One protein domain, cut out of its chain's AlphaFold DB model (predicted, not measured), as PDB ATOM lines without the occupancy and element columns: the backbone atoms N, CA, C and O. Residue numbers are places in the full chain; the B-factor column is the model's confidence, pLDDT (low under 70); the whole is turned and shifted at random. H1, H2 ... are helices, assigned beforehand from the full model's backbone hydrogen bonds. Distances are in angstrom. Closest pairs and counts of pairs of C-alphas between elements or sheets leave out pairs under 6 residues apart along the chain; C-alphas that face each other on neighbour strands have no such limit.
ATOM      1  N   GLY A 143      36.404  34.110  17.095       73.50
ATOM      2  CA  GLY A 143      35.722  33.298  16.077       73.50
ATOM      3  C   GLY A 143      34.237  33.083  16.381       73.50
ATOM      4  O   GLY A 143      33.398  33.269  15.505       73.50
ATOM      5  N   ALA A 144      33.893  32.799  17.642       72.38
ATOM      6  CA  ALA A 144      32.499  32.676  18.073       72.38
ATOM      7  C   ALA A 144      31.736  34.011  18.014       72.38
ATOM      8  O   ALA A 144      30.533  34.029  17.766       72.38
ATOM      9  N   ARG A 145      32.421  35.143  18.231       78.69
ATOM     10  CA  ARG A 145      31.829  36.477  18.046       78.69
ATOM     11  C   ARG A 145      31.554  36.759  16.573       78.69
ATOM     12  O   ARG A 145      30.475  37.241  16.259       78.69
ATOM     13  N   LEU A 146      32.497  36.436  15.686       82.31
ATOM     14  CA  LEU A 146      32.321  36.616  14.244       82.31
ATOM     15  C   LEU A 146      31.132  35.805  13.720       82.31
ATOM     16  O   LEU A 146      30.243  36.386  13.103       82.31
ATOM     17  N   SER A 147      31.042  34.512  14.043       79.88
ATOM     18  CA  SER A 147      29.913  33.682  13.600       79.88
ATOM     19  C   SER A 147      28.569  34.155  14.168       79.88
ATOM     20  O   SER A 147      27.572  34.177  13.446       79.88
ATOM     21  N   ALA A 148      28.535  34.612  15.427       81.19
ATOM     22  CA  ALA A 148      27.341  35.225  16.011       81.19
ATOM     23  C   ALA A 148      26.919  36.489  15.243       81.19
ATOM     24  O   ALA A 148      25.756  36.612  14.869       81.19
ATOM     25  N   THR A 149      27.863  37.381  14.925       86.19
ATOM     26  CA  THR A 149      27.564  38.597  14.150       86.19
ATOM     27  C   THR A 149      27.145  38.303  12.708       86.19
ATOM     28  O   THR A 149      26.254  38.965  12.182       86.19
ATOM     29  N   GLU A 150      27.730  37.295  12.054       86.56
ATOM     30  CA  GLU A 150      27.324  36.873  10.708       86.56
ATOM     31  C   GLU A 150      25.902  36.312  10.705       86.56
ATOM     32  O   GLU A 150      25.115  36.606   9.799       86.56
ATOM     33  N   LYS A 151      25.546  35.556  11.748       85.06
ATOM     34  CA  LYS A 151      24.194  35.043  11.941       85.06
ATOM     35  C   LYS A 151      23.200  36.170  12.195       85.06
ATOM     36  O   LYS A 151      22.201  36.229  11.482       85.06
ATOM     37  N   GLU A 152      23.500  37.095  13.103       87.75
ATOM     38  CA  GLU A 152      22.668  38.280  13.350       87.75
ATOM     39  C   GLU A 152      22.465  39.095  12.068       87.75
ATOM     40  O   GLU A 152      21.339  39.460  11.742       87.75
ATOM     41  N   LEU A 153      23.519  39.312  11.272       92.56
ATOM     42  CA  LEU A 153      23.403  39.979   9.972       92.56
ATOM     43  C   LEU A 153      22.539  39.191   8.984       92.56
ATOM     44  O   LEU A 153      21.800  39.793   8.202       92.56
ATOM     45  N   SER A 154      22.632  37.861   8.981       89.75
ATOM     46  CA  SER A 154      21.797  37.012   8.129       89.75
ATOM     47  C   SER A 154      20.322  37.071   8.539       89.75
ATOM     48  O   SER A 154      19.455  37.193   7.671       89.75
ATOM     49  N   GLU A 155      20.041  37.075   9.842       90.06
ATOM     50  CA  GLU A 155      18.700  37.194  10.412       90.06
ATOM     51  C   GLU A 155      18.116  38.579  10.117       90.06
ATOM     52  O   GLU A 155      16.999  38.675   9.610       90.06
ATOM     53  N   LEU A 156      18.900  39.649  10.293       93.31
ATOM     54  CA  LEU A 156      18.492  41.015   9.956       93.31
ATOM     55  C   LEU A 156      18.179  41.166   8.465       93.31
ATOM     56  O   LEU A 156      17.192  41.800   8.096       93.31
ATOM     57  N   LYS A 157      19.001  40.570   7.590       94.56
ATOM     58  CA  LYS A 157      18.752  40.563   6.142       94.56
ATOM     59  C   LYS A 157      17.461  39.825   5.802       94.56
ATOM     60  O   LYS A 157      16.684  40.322   4.991       94.56
ATOM     61  N   GLN A 158      17.217  38.664   6.407       93.31
ATOM     62  CA  GLN A 158      15.973  37.920   6.195       93.31
ATOM     63  C   GLN A 158      14.755  38.701   6.688       93.31
ATOM     64  O   GLN A 158      13.743  38.744   5.990       93.31
ATOM     65  N   GLU A 159      14.859  39.355   7.843       93.69
ATOM     66  CA  GLU A 159      13.780  40.173   8.390       93.69
ATOM     67  C   GLU A 159      13.495  41.392   7.506       93.69
ATOM     68  O   GLU A 159      12.340  41.692   7.214       93.69
ATOM     69  N   LEU A 160      14.536  42.043   6.982       94.38
ATOM     70  CA  LEU A 160      14.387  43.161   6.054       94.38
ATOM     71  C   LEU A 160      13.724  42.719   4.741       94.38
ATOM     72  O   LEU A 160      12.787  43.369   4.283       94.38
ATOM     73  N   ILE A 161      14.114  41.566   4.187       94.25
ATOM     74  CA  ILE A 161      13.461  40.983   3.003       94.25
ATOM     75  C   ILE A 161      11.988  40.660   3.293       94.25
ATOM     76  O   ILE A 161      11.115  40.956   2.474       94.25
ATOM     77  N   ARG A 162      11.674  40.074   4.454       94.19
ATOM     78  CA  ARG A 162      10.287  39.795   4.862       94.19
ATOM     79  C   ARG A 162       9.473  41.076   5.008       94.19
ATOM     80  O   ARG A 162       8.343  41.142   4.531       94.19
ATOM     81  N   ARG A 163      10.051  42.110   5.613       93.56
ATOM     82  CA  ARG A 163       9.400  43.411   5.766       93.56
ATOM     83  C   ARG A 163       9.130  44.060   4.415       93.56
ATOM     84  O   ARG A 163       8.020  44.532   4.183       93.56
ATOM     85  N   ASP A 164      10.111  44.047   3.521       93.38
ATOM     86  CA  ASP A 164       9.997  44.656   2.197       93.38
ATOM     87  C   ASP A 164       9.006  43.901   1.310       93.38
ATOM     88  O   ASP A 164       8.204  44.525   0.618       93.38
ATOM     89  N   THR A 165       8.997  42.568   1.355       94.75
ATOM     90  CA  THR A 165       8.002  41.757   0.633       94.75
ATOM     91  C   THR A 165       6.592  41.990   1.170       94.75
ATOM     92  O   THR A 165       5.678  42.214   0.378       94.75
ATOM     93  N   ALA A 166       6.409  42.044   2.491       93.12
ATOM     94  CA  ALA A 166       5.121  42.372   3.097       93.12
ATOM     95  C   ALA A 166       4.662  43.801   2.752       93.12
ATOM     96  O   ALA A 166       3.484  44.024   2.471       93.12
ATOM     97  N   ALA A 167       5.577  44.774   2.743       92.81
ATOM     98  CA  ALA A 167       5.279  46.149   2.354       92.81
ATOM     99  C   ALA A 167       4.886  46.248   0.872       92.81
ATOM    100  O   ALA A 167       3.894  46.898   0.548       92.81
ATOM    101  N   ARG A 168       5.606  45.556  -0.020       93.44
ATOM    102  CA  ARG A 168       5.269  45.479  -1.451       93.44
ATOM    103  C   ARG A 168       3.896  44.857  -1.673       93.44
ATOM    104  O   ARG A 168       3.074  45.481  -2.328       93.44
ATOM    105  N   GLN A 169       3.603  43.719  -1.045       93.38
ATOM    106  CA  GLN A 169       2.287  43.076  -1.147       93.38
ATOM    107  C   GLN A 169       1.153  43.982  -0.656       93.38
ATOM    108  O   GLN A 169       0.089  44.032  -1.266       93.38
ATOM    109  N   ARG A 170       1.368  44.733   0.434       93.06
ATOM    110  CA  ARG A 170       0.377  45.705   0.925       93.06
ATOM    111  C   ARG A 170       0.154  46.845  -0.065       93.06
ATOM    112  O   ARG A 170      -0.997  47.217  -0.276       93.06
ATOM    113  N   ASN A 171       1.221  47.364  -0.669       92.56
ATOM    114  CA  ASN A 171       1.139  48.429  -1.666       92.56
ATOM    115  C   ASN A 171       0.486  47.946  -2.971       92.56
ATOM    116  O   ASN A 171      -0.332  48.651  -3.547       92.56
ATOM    117  N   GLU A 172       0.797  46.735  -3.426       93.12
ATOM    118  CA  GLU A 172       0.146  46.124  -4.590       93.12
ATOM    119  C   GLU A 172      -1.347  45.900  -4.320       93.12
ATOM    120  O   GLU A 172      -2.190  46.272  -5.134       93.12
ATOM    121  N   ALA A 173      -1.696  45.376  -3.142       92.38
ATOM    122  CA  ALA A 173      -3.088  45.176  -2.752       92.38
ATOM    123  C   ALA A 173      -3.858  46.499  -2.606       92.38
ATOM    124  O   ALA A 173      -5.044  46.554  -2.937       92.38
ATOM    125  N   SER A 174      -3.224  47.571  -2.116       93.44
ATOM    126  CA  SER A 174      -3.873  48.885  -2.032       93.44
ATOM    127  C   SER A 174      -4.084  49.498  -3.414       93.44
ATOM    128  O   SER A 174      -5.184  49.974  -3.685       93.44
ATOM    129  N   GLN A 175      -3.094  49.409  -4.307       94.06
ATOM    130  CA  GLN A 175      -3.219  49.868  -5.693       94.06
ATOM    131  C   GLN A 175      -4.322  49.112  -6.443       94.06
ATOM    132  O   GLN A 175      -5.158  49.729  -7.097       94.06
ATOM    133  N   GLN A 176      -4.389  47.785  -6.298       91.62
ATOM    134  CA  GLN A 176      -5.459  46.980  -6.898       91.62
ATOM    135  C   GLN A 176      -6.843  47.397  -6.392       91.62
ATOM    136  O   GLN A 176      -7.770  47.558  -7.185       91.62
ATOM    137  N   LYS A 177      -6.987  47.617  -5.079       92.62
ATOM    138  CA  LYS A 177      -8.245  48.098  -4.494       92.62
ATOM    139  C   LYS A 177      -8.630  49.478  -5.013       92.62
ATOM    140  O   LYS A 177      -9.804  49.715  -5.267       92.62
ATOM    141  N   GLU A 178      -7.668  50.378  -5.176       94.12
ATOM    142  CA  GLU A 178      -7.927  51.712  -5.710       94.12
ATOM    143  C   GLU A 178      -8.427  51.650  -7.158       94.12
ATOM    144  O   GLU A 178      -9.445  52.264  -7.477       94.12
ATOM    145  N   VAL A 179      -7.788  50.842  -8.008       93.75
ATOM    146  CA  VAL A 179      -8.223  50.627  -9.398       93.75
ATOM    147  C   VAL A 179      -9.625  50.013  -9.455       93.75
ATOM    148  O   VAL A 179     -10.467  50.485 -10.220       93.75
ATOM    149  N   LEU A 180      -9.913  49.010  -8.617       92.81
ATOM    150  CA  LEU A 180     -11.250  48.413  -8.522       92.81
ATOM    151  C   LEU A 180     -12.297  49.433  -8.065       92.81
ATOM    152  O   LEU A 180     -13.362  49.528  -8.666       92.81
ATOM    153  N   ASN A 181     -11.985  50.251  -7.060       93.69
ATOM    154  CA  ASN A 181     -12.891  51.295  -6.586       93.69
ATOM    155  C   ASN A 181     -13.154  52.358  -7.660       93.69
ATOM    156  O   ASN A 181     -14.292  52.796  -7.819       93.69
ATOM    157  N   GLN A 182     -12.135  52.748  -8.431       94.38
ATOM    158  CA  GLN A 182     -12.314  53.642  -9.578       94.38
ATOM    159  C   GLN A 182     -13.198  53.001 -10.655       94.38
ATOM    160  O   GLN A 182     -14.043  53.677 -11.240       94.38
ATOM    161  N   TYR A 183     -13.035  51.701 -10.909       93.12
ATOM    162  CA  TYR A 183     -13.868  50.961 -11.853       93.12
ATOM    163  C   TYR A 183     -15.331  50.882 -11.393       93.12
ATOM    164  O   TYR A 183     -16.228  51.246 -12.152       93.12
ATOM    165  N   TYR A 184     -15.583  50.537 -10.127       94.50
ATOM    166  CA  TYR A 184     -16.927  50.567  -9.541       94.50
ATOM    167  C   TYR A 184     -17.528  51.974  -9.545       94.50
ATOM    168  O   TYR A 184     -18.719  52.131  -9.802       94.50
ATOM    169  N   GLY A 185     -16.712  53.010  -9.334       93.88
ATOM    170  CA  GLY A 185     -17.131  54.404  -9.467       93.88
ATOM    171  C   GLY A 185     -17.631  54.742 -10.875       93.88
ATOM    172  O   GLY A 185     -18.648  55.418 -11.011       93.88
ATOM    173  N   LYS A 186     -16.978  54.225 -11.925       93.00
ATOM    174  CA  LYS A 186     -17.434  54.392 -13.318       93.00
ATOM    175  C   LYS A 186     -18.759  53.677 -13.578       93.00
ATOM    176  O   LYS A 186     -19.624  54.248 -14.236       93.00
ATOM    177  N   ILE A 187     -18.927  52.466 -13.046       92.81
ATOM    178  CA  ILE A 187     -20.172  51.693 -13.171       92.81
ATOM    179  C   ILE A 187     -21.323  52.407 -12.458       92.81
ATOM    180  O   ILE A 187     -22.369  52.614 -13.066       92.81
ATOM    181  N   ASN A 188     -21.116  52.845 -11.213       92.50
ATOM    182  CA  ASN A 188     -22.114  53.618 -10.468       92.50
ATOM    183  C   ASN A 188     -22.467  54.920 -11.193       92.50
ATOM    184  O   ASN A 188     -23.642  55.222 -11.366       92.50
ATOM    185  N   GLY A 189     -21.468  55.651 -11.698       91.25
ATOM    186  CA  GLY A 189     -21.713  56.859 -12.486       91.25
ATOM    187  C   GLY A 189     -22.567  56.592 -13.729       91.25
ATOM    188  O   GLY A 189     -23.470  57.368 -14.034       91.25
ATOM    189  N   PHE A 190     -22.333  55.472 -14.419       91.12
ATOM    190  CA  PHE A 190     -23.149  55.068 -15.564       91.12
ATOM    191  C   PHE A 190     -24.584  54.695 -15.153       91.12
ATOM    192  O   PHE A 190     -25.537  55.169 -15.776       91.12
ATOM    193  N   MET A 191     -24.732  53.921 -14.074       88.94
ATOM    194  CA  MET A 191     -26.014  53.496 -13.497       88.94
ATOM    195  C   MET A 191     -26.875  54.676 -13.025       88.94
ATOM    196  O   MET A 191     -28.092  54.676 -13.208       88.94
ATOM    197  N   ASP A 192     -26.256  55.708 -12.456       87.81
ATOM    198  CA  ASP A 192     -26.963  56.914 -12.022       87.81
ATOM    199  C   ASP A 192     -27.346  57.818 -13.196       87.81
ATOM    200  O   ASP A 192     -28.391  58.466 -13.153       87.81
ATOM    201  N   SER A 193     -26.531  57.842 -14.255       87.38
ATOM    202  CA  SER A 193     -26.752  58.696 -15.429       87.38
ATOM    203  C   SER A 193     -27.835  58.199 -16.393       87.38
ATOM    204  O   SER A 193     -28.326  58.984 -17.204       87.38
ATOM    205  N   THR A 194     -28.201  56.916 -16.325       83.19
ATOM    206  CA  THR A 194     -29.058  56.267 -17.325       83.19
ATOM    207  C   THR A 194     -30.335  55.731 -16.679       83.19
ATOM    208  O   THR A 194     -30.277  54.931 -15.753       83.19
ATOM    209  N   GLU A 195     -31.502  56.129 -17.193       86.12
ATOM    210  CA  GLU A 195     -32.810  55.603 -16.753       86.12
ATOM    211  C   GLU A 195     -33.273  54.373 -17.562       86.12
ATOM    212  O   GLU A 195     -34.298  53.772 -17.254       86.12
ATOM    213  N   GLU A 196     -32.522  53.975 -18.596       85.88
ATOM    214  CA  GLU A 196     -32.880  52.885 -19.524       85.88
ATOM    215  C   GLU A 196     -32.910  51.484 -18.871       85.88
ATOM    216  O   GLU A 196     -33.548  50.585 -19.418       85.88
ATOM    217  N   TYR A 197     -32.249  51.291 -17.720       87.25
ATOM    218  CA  TYR A 197     -32.047  49.980 -17.073       87.25
ATOM    219  C   TYR A 197     -32.534  49.971 -15.608       87.25
ATOM    220  O   TYR A 197     -31.718  49.994 -14.678       87.25
ATOM    221  N   PRO A 198     -33.859  49.998 -15.372       87.06
ATOM    222  CA  PRO A 198     -34.419  50.122 -14.030       87.06
ATOM    223  C   PRO A 198     -34.192  48.883 -13.153       87.06
ATOM    224  O   PRO A 198     -33.867  49.044 -11.978       87.06
ATOM    225  N   LEU A 199     -34.304  47.661 -13.693       86.25
ATOM    226  CA  LEU A 199     -34.169  46.439 -12.882       86.25
ATOM    227  C   LEU A 199     -32.740  46.287 -12.362       86.25
ATOM    228  O   LEU A 199     -32.523  45.987 -11.189       86.25
ATOM    229  N   THR A 200     -31.762  46.566 -13.221       87.62
ATOM    230  CA  THR A 200     -30.342  46.520 -12.864       87.62
ATOM    231  C   THR A 200     -30.010  47.551 -11.784       87.62
ATOM    232  O   THR A 200     -29.260  47.248 -10.863       87.62
ATOM    233  N   LYS A 201     -30.605  48.750 -11.844       88.44
ATOM    234  CA  LYS A 201     -30.403  49.807 -10.840       88.44
ATOM    235  C   LYS A 201     -30.999  49.464  -9.473       88.44
ATOM    236  O   LYS A 201     -30.448  49.862  -8.451       88.44
ATOM    237  N   GLU A 202     -32.134  48.772  -9.446       87.31
ATOM    238  CA  GLU A 202     -32.810  48.412  -8.194       87.31
ATOM    239  C   GLU A 202     -32.216  47.166  -7.531       87.31
ATOM    240  O   GLU A 202     -32.166  47.093  -6.302       87.31
ATOM    241  N   GLN A 203     -31.785  46.181  -8.323       86.75
ATOM    242  CA  GLN A 203     -31.425  44.853  -7.817       86.75
ATOM    243  C   GLN A 203     -29.919  44.582  -7.776       86.75
ATOM    244  O   GLN A 203     -29.502  43.683  -7.045       86.75
ATOM    245  N   CYS A 204     -29.101  45.319  -8.533       88.88
ATOM    246  CA  CYS A 204     -27.665  45.061  -8.627       88.88
ATOM    247  C   CYS A 204     -26.830  46.198  -8.040       88.88
ATOM    248  O   CYS A 204     -27.132  47.380  -8.189       88.88
ATOM    249  N   SER A 205     -25.720  45.825  -7.405       89.88
ATOM    250  CA  SER A 205     -24.666  46.757  -7.018       89.88
ATOM    251  C   SER A 205     -23.580  46.835  -8.103       89.88
ATOM    252  O   SER A 205     -23.423  45.921  -8.915       89.88
ATOM    253  N   ALA A 206     -22.789  47.917  -8.135       89.50
ATOM    254  CA  ALA A 206     -21.673  48.035  -9.083       89.50
ATOM    255  C   ALA A 206     -20.660  46.867  -9.038       89.50
ATOM    256  O   ALA A 206     -20.188  46.477 -10.109       89.50
ATOM    257  N   PRO A 207     -20.328  46.286  -7.864       92.50
ATOM    258  CA  PRO A 207     -19.557  45.047  -7.791       92.50
ATOM    259  C   PRO A 207     -20.197  43.873  -8.542       92.50
ATOM    260  O   PRO A 207     -19.489  43.187  -9.271       92.50
ATOM    261  N   ASP A 208     -21.516  43.683  -8.440       90.75
ATOM    262  CA  ASP A 208     -22.215  42.572  -9.107       90.75
ATOM    263  C   ASP A 208     -22.179  42.728 -10.633       90.75
ATOM    264  O   ASP A 208     -21.948  41.774 -11.375       90.75
ATOM    265  N   VAL A 209     -22.355  43.962 -11.121       90.62
ATOM    266  CA  VAL A 209     -22.251  44.277 -12.555       90.62
ATOM    267  C   VAL A 209     -20.825  44.049 -13.059       90.62
ATOM    268  O   VAL A 209     -20.626  43.487 -14.134       90.62
ATOM    269  N   ALA A 210     -19.819  44.452 -12.281       92.56
ATOM    270  CA  ALA A 210     -18.420  44.204 -12.611       92.56
ATOM    271  C   ALA A 210     -18.081  42.709 -12.641       92.56
ATOM    272  O   ALA A 210     -17.351  42.277 -13.532       92.56
ATOM    273  N   GLU A 211     -18.616  41.929 -11.701       92.19
ATOM    274  CA  GLU A 211     -18.469  40.475 -11.680       92.19
ATOM    275  C   GLU A 211     -19.127  39.839 -12.908       92.19
ATOM    276  O   GLU A 211     -18.508  39.001 -13.556       92.19
ATOM    277  N   GLY A 212     -20.315  40.302 -13.305       88.69
ATOM    278  CA  GLY A 212     -20.972  39.866 -14.539       88.69
ATOM    279  C   GLY A 212     -20.134  40.139 -15.794       88.69
ATOM    280  O   GLY A 212     -19.989  39.259 -16.643       88.69
ATOM    281  N   ILE A 213     -19.520  41.324 -15.890       91.31
ATOM    282  CA  ILE A 213     -18.600  41.671 -16.990       91.31
ATOM    283  C   ILE A 213     -17.361  40.766 -16.968       91.31
ATOM    284  O   ILE A 213     -16.939  40.264 -18.010       91.31
ATOM    285  N   ALA A 214     -16.783  40.538 -15.788       91.69
ATOM    286  CA  ALA A 214     -15.599  39.700 -15.633       91.69
ATOM    287  C   ALA A 214     -15.884  38.229 -15.976       91.69
ATOM    288  O   ALA A 214     -15.087  37.606 -16.674       91.69
ATOM    289  N   ALA A 215     -17.021  37.690 -15.536       90.88
ATOM    290  CA  ALA A 215     -17.456  36.335 -15.851       90.88
ATOM    291  C   ALA A 215     -17.675  36.161 -17.359       90.88
ATOM    292  O   ALA A 215     -17.154  35.220 -17.956       90.88
ATOM    293  N   TYR A 216     -18.345  37.122 -18.004       91.56
ATOM    294  CA  TYR A 216     -18.530  37.100 -19.454       91.56
ATOM    295  C   TYR A 216     -17.195  37.118 -20.210       91.56
ATOM    296  O   TYR A 216     -17.003  36.356 -21.161       91.56
ATOM    297  N   TYR A 217     -16.249  37.955 -19.775       93.00
ATOM    298  CA  TYR A 217     -14.911  38.003 -20.360       93.00
ATOM    299  C   TYR A 217     -14.153  36.683 -20.174       93.00
ATOM    300  O   TYR A 217     -13.489  36.224 -21.099       93.00
ATOM    301  N   GLN A 218     -14.268  36.036 -19.012       93.31
ATOM    302  CA  GLN A 218     -13.639  34.733 -18.768       93.31
ATOM    303  C   GLN A 218     -14.202  33.629 -19.674       93.31
ATOM    304  O   GLN A 218     -13.447  32.766 -20.117       93.31
ATOM    305  N   GLU A 219     -15.502  33.657 -19.966       91.56
ATOM    306  CA  GLU A 219     -16.155  32.654 -20.813       91.56
ATOM    307  C   GLU A 219     -15.929  32.889 -22.310       91.56
ATOM    308  O   GLU A 219     -15.727  31.941 -23.068       91.56
ATOM    309  N   THR A 220     -15.969  34.147 -22.753       90.38
ATOM    310  CA  THR A 220     -15.983  34.496 -24.184       90.38
ATOM    311  C   THR A 220     -14.673  35.090 -24.692       90.38
ATOM    312  O   THR A 220     -14.424  35.085 -25.897       90.38
ATOM    313  N   GLY A 221     -13.832  35.613 -23.797       89.94
ATOM    314  CA  GLY A 221     -12.627  36.375 -24.127       89.94
ATOM    315  C   GLY A 221     -12.896  37.774 -24.694       89.94
ATOM    316  O   GLY A 221     -11.950  38.437 -25.119       89.94
ATOM    317  N   VAL A 222     -14.156  38.225 -24.737       90.56
ATOM    318  CA  VAL A 222     -14.552  39.512 -25.326       90.56
ATOM    319  C   VAL A 222     -14.851  40.526 -24.229       90.56
ATOM    320  O   VAL A 222     -15.610  40.254 -23.300       90.56
ATOM    321  N   GLU A 223     -14.244  41.710 -24.333       88.62
ATOM    322  CA  GLU A 223     -14.504  42.821 -23.416       88.62
ATOM    323  C   GLU A 223     -15.868  43.441 -23.721       88.62
ATOM    324  O   GLU A 223     -16.112  43.916 -24.832       88.62
ATOM    325  N   LEU A 224     -16.753  43.437 -22.725       87.94
ATOM    326  CA  LEU A 224     -18.094  43.988 -22.859       87.94
ATOM    327  C   LEU A 224     -18.118  45.460 -22.422       87.94
ATOM    328  O   LEU A 224     -17.646  45.808 -21.336       87.94
ATOM    329  N   GLY A 225     -18.697  46.333 -23.247       89.44
ATOM    330  CA  GLY A 225     -18.909  47.732 -22.870       89.44
ATOM    331  C   GLY A 225     -19.989  47.872 -21.792       89.44
ATOM    332  O   GLY A 225     -20.891  47.042 -21.696       89.44
ATOM    333  N   PHE A 226     -19.965  48.960 -21.009       89.31
ATOM    334  CA  PHE A 226     -20.950  49.164 -19.934       89.31
ATOM    335  C   PHE A 226     -22.397  49.095 -20.437       89.31
ATOM    336  O   PHE A 226     -23.210  48.395 -19.853       89.31
ATOM    337  N   LYS A 227     -22.726  49.736 -21.562       91.12
ATOM    338  CA  LYS A 227     -24.097  49.703 -22.093       91.12
ATOM    339  C   LYS A 227     -24.583  48.278 -22.392       91.12
ATOM    340  O   LYS A 227     -25.703  47.915 -22.043       91.12
ATOM    341  N   GLU A 228     -23.731  47.473 -23.016       90.88
ATOM    342  CA  GLU A 228     -24.040  46.086 -23.372       90.88
ATOM    343  C   GLU A 228     -24.143  45.204 -22.124       90.88
ATOM    344  O   GLU A 228     -25.033  44.361 -22.046       90.88
ATOM    345  N   ALA A 229     -23.300  45.452 -21.118       90.25
ATOM    346  CA  ALA A 229     -23.326  44.736 -19.844       90.25
ATOM    347  C   ALA A 229     -24.627  44.968 -19.088       90.25
ATOM    348  O   ALA A 229     -25.293  44.013 -18.694       90.25
ATOM    349  N   PHE A 230     -25.025  46.231 -18.950       91.44
ATOM    350  CA  PHE A 230     -26.290  46.586 -18.319       91.44
ATOM    351  C   PHE A 230     -27.474  46.008 -19.097       91.44
ATOM    352  O   PHE A 230     -28.376  45.449 -18.490       91.44
ATOM    353  N   GLN A 231     -27.450  46.038 -20.433       92.44
ATOM    354  CA  GLN A 231     -28.512  45.430 -21.237       92.44
ATOM    355  C   GLN A 231     -28.594  43.906 -21.063       92.44
ATOM    356  O   GLN A 231     -29.692  43.355 -20.981       92.44
ATOM    357  N   MET A 232     -27.455  43.215 -21.023       90.75
ATOM    358  CA  MET A 232     -27.410  41.765 -20.842       90.75
ATOM    359  C   MET A 232     -27.920  41.358 -19.457       90.75
ATOM    360  O   MET A 232     -28.723  40.430 -19.352       90.75
ATOM    361  N   ILE A 233     -27.502  42.079 -18.413       91.00
ATOM    362  CA  ILE A 233     -27.957  41.850 -17.037       91.00
ATOM    363  C   ILE A 233     -29.453  42.150 -16.916       91.00
ATOM    364  O   ILE A 233     -30.193  41.309 -16.414       91.00
ATOM    365  N   GLU A 234     -29.920  43.280 -17.450       92.12
ATOM    366  CA  GLU A 234     -31.335  43.667 -17.456       92.12
ATOM    367  C   GLU A 234     -32.211  42.599 -18.126       92.12
ATOM    368  O   GLU A 234     -33.255  42.220 -17.597       92.12
ATOM    369  N   ASN A 235     -31.782  42.079 -19.280       91.69
ATOM    370  CA  ASN A 235     -32.507  41.023 -19.982       91.69
ATOM    371  C   ASN A 235     -32.526  39.721 -19.173       91.69
ATOM    372  O   ASN A 235     -33.580  39.103 -19.054       91.69
ATOM    373  N   GLY A 236     -31.401  39.333 -18.569       88.81
ATOM    374  CA  GLY A 236     -31.334  38.144 -17.719       88.81
ATOM    375  C   GLY A 236     -32.183  38.263 -16.449       88.81
ATOM    376  O   GLY A 236     -32.798  37.283 -16.026       88.81
ATOM    377  N   LEU A 237     -32.256  39.452 -15.845       89.38
ATOM    378  CA  LEU A 237     -33.145  39.732 -14.714       89.38
ATOM    379  C   LEU A 237     -34.610  39.665 -15.140       89.38
ATOM    380  O   LEU A 237     -35.396  38.982 -14.488       89.38
ATOM    381  N   ARG A 238     -34.957  40.280 -16.275       89.81
ATOM    382  CA  ARG A 238     -36.313  40.225 -16.830       89.81
ATOM    383  C   ARG A 238     -36.747  38.791 -17.130       89.81
ATOM    384  O   ARG A 238     -37.839  38.398 -16.744       89.81
ATOM    385  N   GLU A 239     -35.883  37.982 -17.738       90.44
ATOM    386  CA  GLU A 239     -36.164  36.565 -18.001       90.44
ATOM    387  C   GLU A 239     -36.356  35.757 -16.710       90.44
ATOM    388  O   GLU A 239     -37.229  34.888 -16.646       90.44
ATOM    389  N   LYS A 240     -35.574  36.043 -15.661       87.25
ATOM    390  CA  LYS A 240     -35.746  35.407 -14.345       87.25
ATOM    391  C   LYS A 240     -37.065  35.808 -13.697       87.25
ATOM    392  O   LYS A 240     -37.768  34.932 -13.196       87.25
ATOM    393  N   GLU A 241     -37.419  37.090 -13.717       86.75
ATOM    394  CA  GLU A 241     -38.705  37.566 -13.208       86.75
ATOM    395  C   GLU A 241     -39.864  36.934 -13.981       86.75
ATOM    396  O   GLU A 241     -40.747  36.330 -13.370       86.75
ATOM    397  N   ASP A 242     -39.814  36.956 -15.313       86.94
ATOM    398  CA  ASP A 242     -40.815  36.323 -16.170       86.94
ATOM    399  C   ASP A 242     -40.921  34.820 -15.887       86.94
ATOM    400  O   ASP A 242     -42.026  34.280 -15.808       86.94
ATOM    401  N   SER A 243     -39.803  34.123 -15.675       87.88
ATOM    402  CA  SER A 243     -39.817  32.704 -15.310       87.88
ATOM    403  C   SER A 243     -40.464  32.459 -13.943       87.88
ATOM    404  O   SER A 243     -41.143  31.447 -13.774       87.88
ATOM    405  N   ILE A 244     -40.262  33.347 -12.968       85.38
ATOM    406  CA  ILE A 244     -40.851  33.227 -11.626       85.38
ATOM    407  C   ILE A 244     -42.357  33.508 -11.676       85.38
ATOM    408  O   ILE A 244     -43.142  32.774 -11.074       85.38
ATOM    409  N   PHE A 245     -42.780  34.540 -12.407       80.31
ATOM    410  CA  PHE A 245     -44.194  34.894 -12.535       80.31
ATOM    411  C   PHE A 245     -44.984  33.902 -13.391       80.31
ATOM    412  O   PHE A 245     -46.170  33.694 -13.131       80.31
ATOM    413  N   ASN A 246     -44.342  33.256 -14.368       82.94
ATOM    414  CA  ASN A 246     -44.967  32.237 -15.210       82.94
ATOM    415  C   ASN A 246     -44.915  30.819 -14.614       82.94
ATOM    416  O   ASN A 246     -45.503  29.905 -15.200       82.94
ATOM    417  N   ASP A 247     -44.273  30.612 -13.458       84.94
ATOM    418  CA  ASP A 247     -44.270  29.313 -12.782       84.94
ATOM    419  C   ASP A 247     -45.695  28.960 -12.295       84.94
ATOM    420  O   ASP A 247     -46.255  29.649 -11.425       84.94
ATOM    421  N   PRO A 248     -46.300  27.859 -12.790       79.94
ATOM    422  CA  PRO A 248     -47.626  27.415 -12.370       79.94
ATOM    423  C   PRO A 248     -47.772  27.264 -10.851       79.94
ATOM    424  O   PRO A 248     -48.864  27.474 -10.319       79.94
ATOM    425  N   ALA A 249     -46.694  26.921 -10.136       82.19
ATOM    426  CA  ALA A 249     -46.708  26.772  -8.684       82.19
ATOM    427  C   ALA A 249     -46.806  28.124  -7.959       82.19
ATOM    428  O   ALA A 249     -47.539  28.243  -6.970       82.19
ATOM    429  N   VAL A 250     -46.104  29.148  -8.450       80.69
ATOM    430  CA  VAL A 250     -46.170  30.519  -7.918       80.69
ATOM    431  C   VAL A 250     -47.541  31.122  -8.216       80.69
ATOM    432  O   VAL A 250     -48.189  31.641  -7.306       80.69
ATOM    433  N   ILE A 251     -48.054  30.935  -9.435       81.44
ATOM    434  CA  ILE A 251     -49.405  31.359  -9.826       81.44
ATOM    435  C   ILE A 251     -50.471  30.682  -8.949       81.44
ATOM    436  O   ILE A 251     -51.405  31.342  -8.494       81.44
ATOM    437  N   ALA A 252     -50.345  29.379  -8.677       80.00
ATOM    438  CA  ALA A 252     -51.274  28.653  -7.809       80.00
ATOM    439  C   ALA A 252     -51.238  29.170  -6.359       80.00
ATOM    440  O   ALA A 252     -52.289  29.362  -5.742       80.00
ATOM    441  N   LYS A 253     -50.047  29.457  -5.815       80.50
ATOM    442  CA  LYS A 253     -49.898  30.073  -4.484       80.50
ATOM    443  C   LYS A 253     -50.507  31.474  -4.443       80.50
ATOM    444  O   LYS A 253     -51.260  31.773  -3.518       80.50
ATOM    445  N   PHE A 254     -50.245  32.300  -5.454       81.88
ATOM    446  CA  PHE A 254     -50.797  33.648  -5.562       81.88
ATOM    447  C   PHE A 254     -52.331  33.622  -5.632       81.88
ATOM    448  O   PHE A 254     -53.006  34.279  -4.839       81.88
ATOM    449  N   LYS A 255     -52.912  32.775  -6.493       80.75
ATOM    450  CA  LYS A 255     -54.372  32.598  -6.598       80.75
ATOM    451  C   LYS A 255     -55.011  32.137  -5.286       80.75
ATOM    452  O   LYS A 255     -56.084  32.629  -4.932       80.75
ATOM    453  N   LYS A 256     -54.338  31.251  -4.544       80.69
ATOM    454  CA  LYS A 256     -54.779  30.770  -3.227       80.69
ATOM    455  C   LYS A 256     -54.743  31.863  -2.153       80.69
ATOM    456  O   LYS A 256     -55.679  31.954  -1.367       80.69
ATOM    457  N   HIS A 257     -53.696  32.689  -2.119       77.94
ATOM    458  CA  HIS A 257     -53.555  33.768  -1.134       77.94
ATOM    459  C   HIS A 257     -54.468  34.970  -1.411       77.94
ATOM    460  O   HIS A 257     -54.966  35.578  -0.468       77.94
ATOM    461  N   HIS A 258     -54.741  35.278  -2.682       79.94
ATOM    462  CA  HIS A 258     -55.580  36.414  -3.082       79.94
ATOM    463  C   HIS A 258     -57.054  36.052  -3.331       79.94
ATOM    464  O   HIS A 258     -57.826  36.895  -3.780       79.94
ATOM    465  N   GLY A 259     -57.471  34.812  -3.047       69.00
ATOM    466  CA  GLY A 259     -58.878  34.396  -3.137       69.00
ATOM    467  C   GLY A 259     -59.466  34.410  -4.556       69.00
ATOM    468  O   GLY A 259     -60.683  34.358  -4.718       69.00
TER     469      GLY A 259
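This is residues 143 to 259 of the 305 residues of an uncharacterized protein of Candidatus Pacearchaeota archaeon (UniProt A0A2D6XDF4). One very long straight helix, H1, makes most of the length: its residues 143 to 179 stick out as a bare arm, and at its other end a small, loosely packed head is formed by H2, H3 and H4. In the head H3 and H4 are set nearly at right angles, H2 packs on H4, and H4 leads away to the short H5 at the far end. The printed part has 117 residues with five named helices, H1 to H5 in order along the chain, and no named strand; the class is all helix. The whole is extended, with a radius of gyration of the C-alphas of 26.7 A and spans of 95 by 35 by 26 A.

Start with H1, residues 143 to 193, and go to its residues 184 to 188, where it touches residues 206 to 210 of H3, residues 206 to 220. The closest C-alphas there, of Tyr 184 and Ala 206, are 5.4 A apart, and the two lines are about perpendicular at 81 degrees. H2, residues 198 to 203, is close to H1 but not clearly touching, with the C-alphas of Met 191 and Lys 201 closest at 6.3 A. H2 and H3 are only just apart, at 8.4 A. Next look at H4, residues 226 to 245: its residues 230 to 238 touch H2, about perpendicular at 74 degrees, with the C-alphas of Thr 200 and Glu 234 closest at 5.5 A. Residues 229 to 233 of H4 touch residues 209 to 213 of H3, about perpendicular at 83 degrees, and the closest C-alphas, of Ile 213 and Ala 229, are 6.3 A apart. H5, residues 248 to 257, is close to H4 but not clearly touching, with the C-alphas of Phe 245 and Ile 251 closest at 6.9 A, and it is apart from H1, H2 and H3. The helix packing is mostly crossed, with no touching pair at a shallow tilt. In H1, H2, H3, H4 and H5 every backbone O i to N i+4 pair is within hydrogen-bond range.

Find C-alpha 143 at (35.722, 33.298, 16.077); from there H1 runs 74.4 A to C-alpha 193 at (-26.752, 58.696, -15.429). H2 follows, 8.7 A long, then H3, 21.1 A, and H4, 28.3 A. H5 runs 14.2 A and ends at C-alpha 257, (-53.555, 33.768, -1.134).

The two C-alphas farthest apart, of Gly 143 and Gly 259, are 96.5 A apart. Residues 246 to 253, of which 248 to 253 belong to H5, also stand free. The printed part has no cut, and its four links are tight. The mean pLDDT of the printed part is 88.8, and residue 259 alone is under 70.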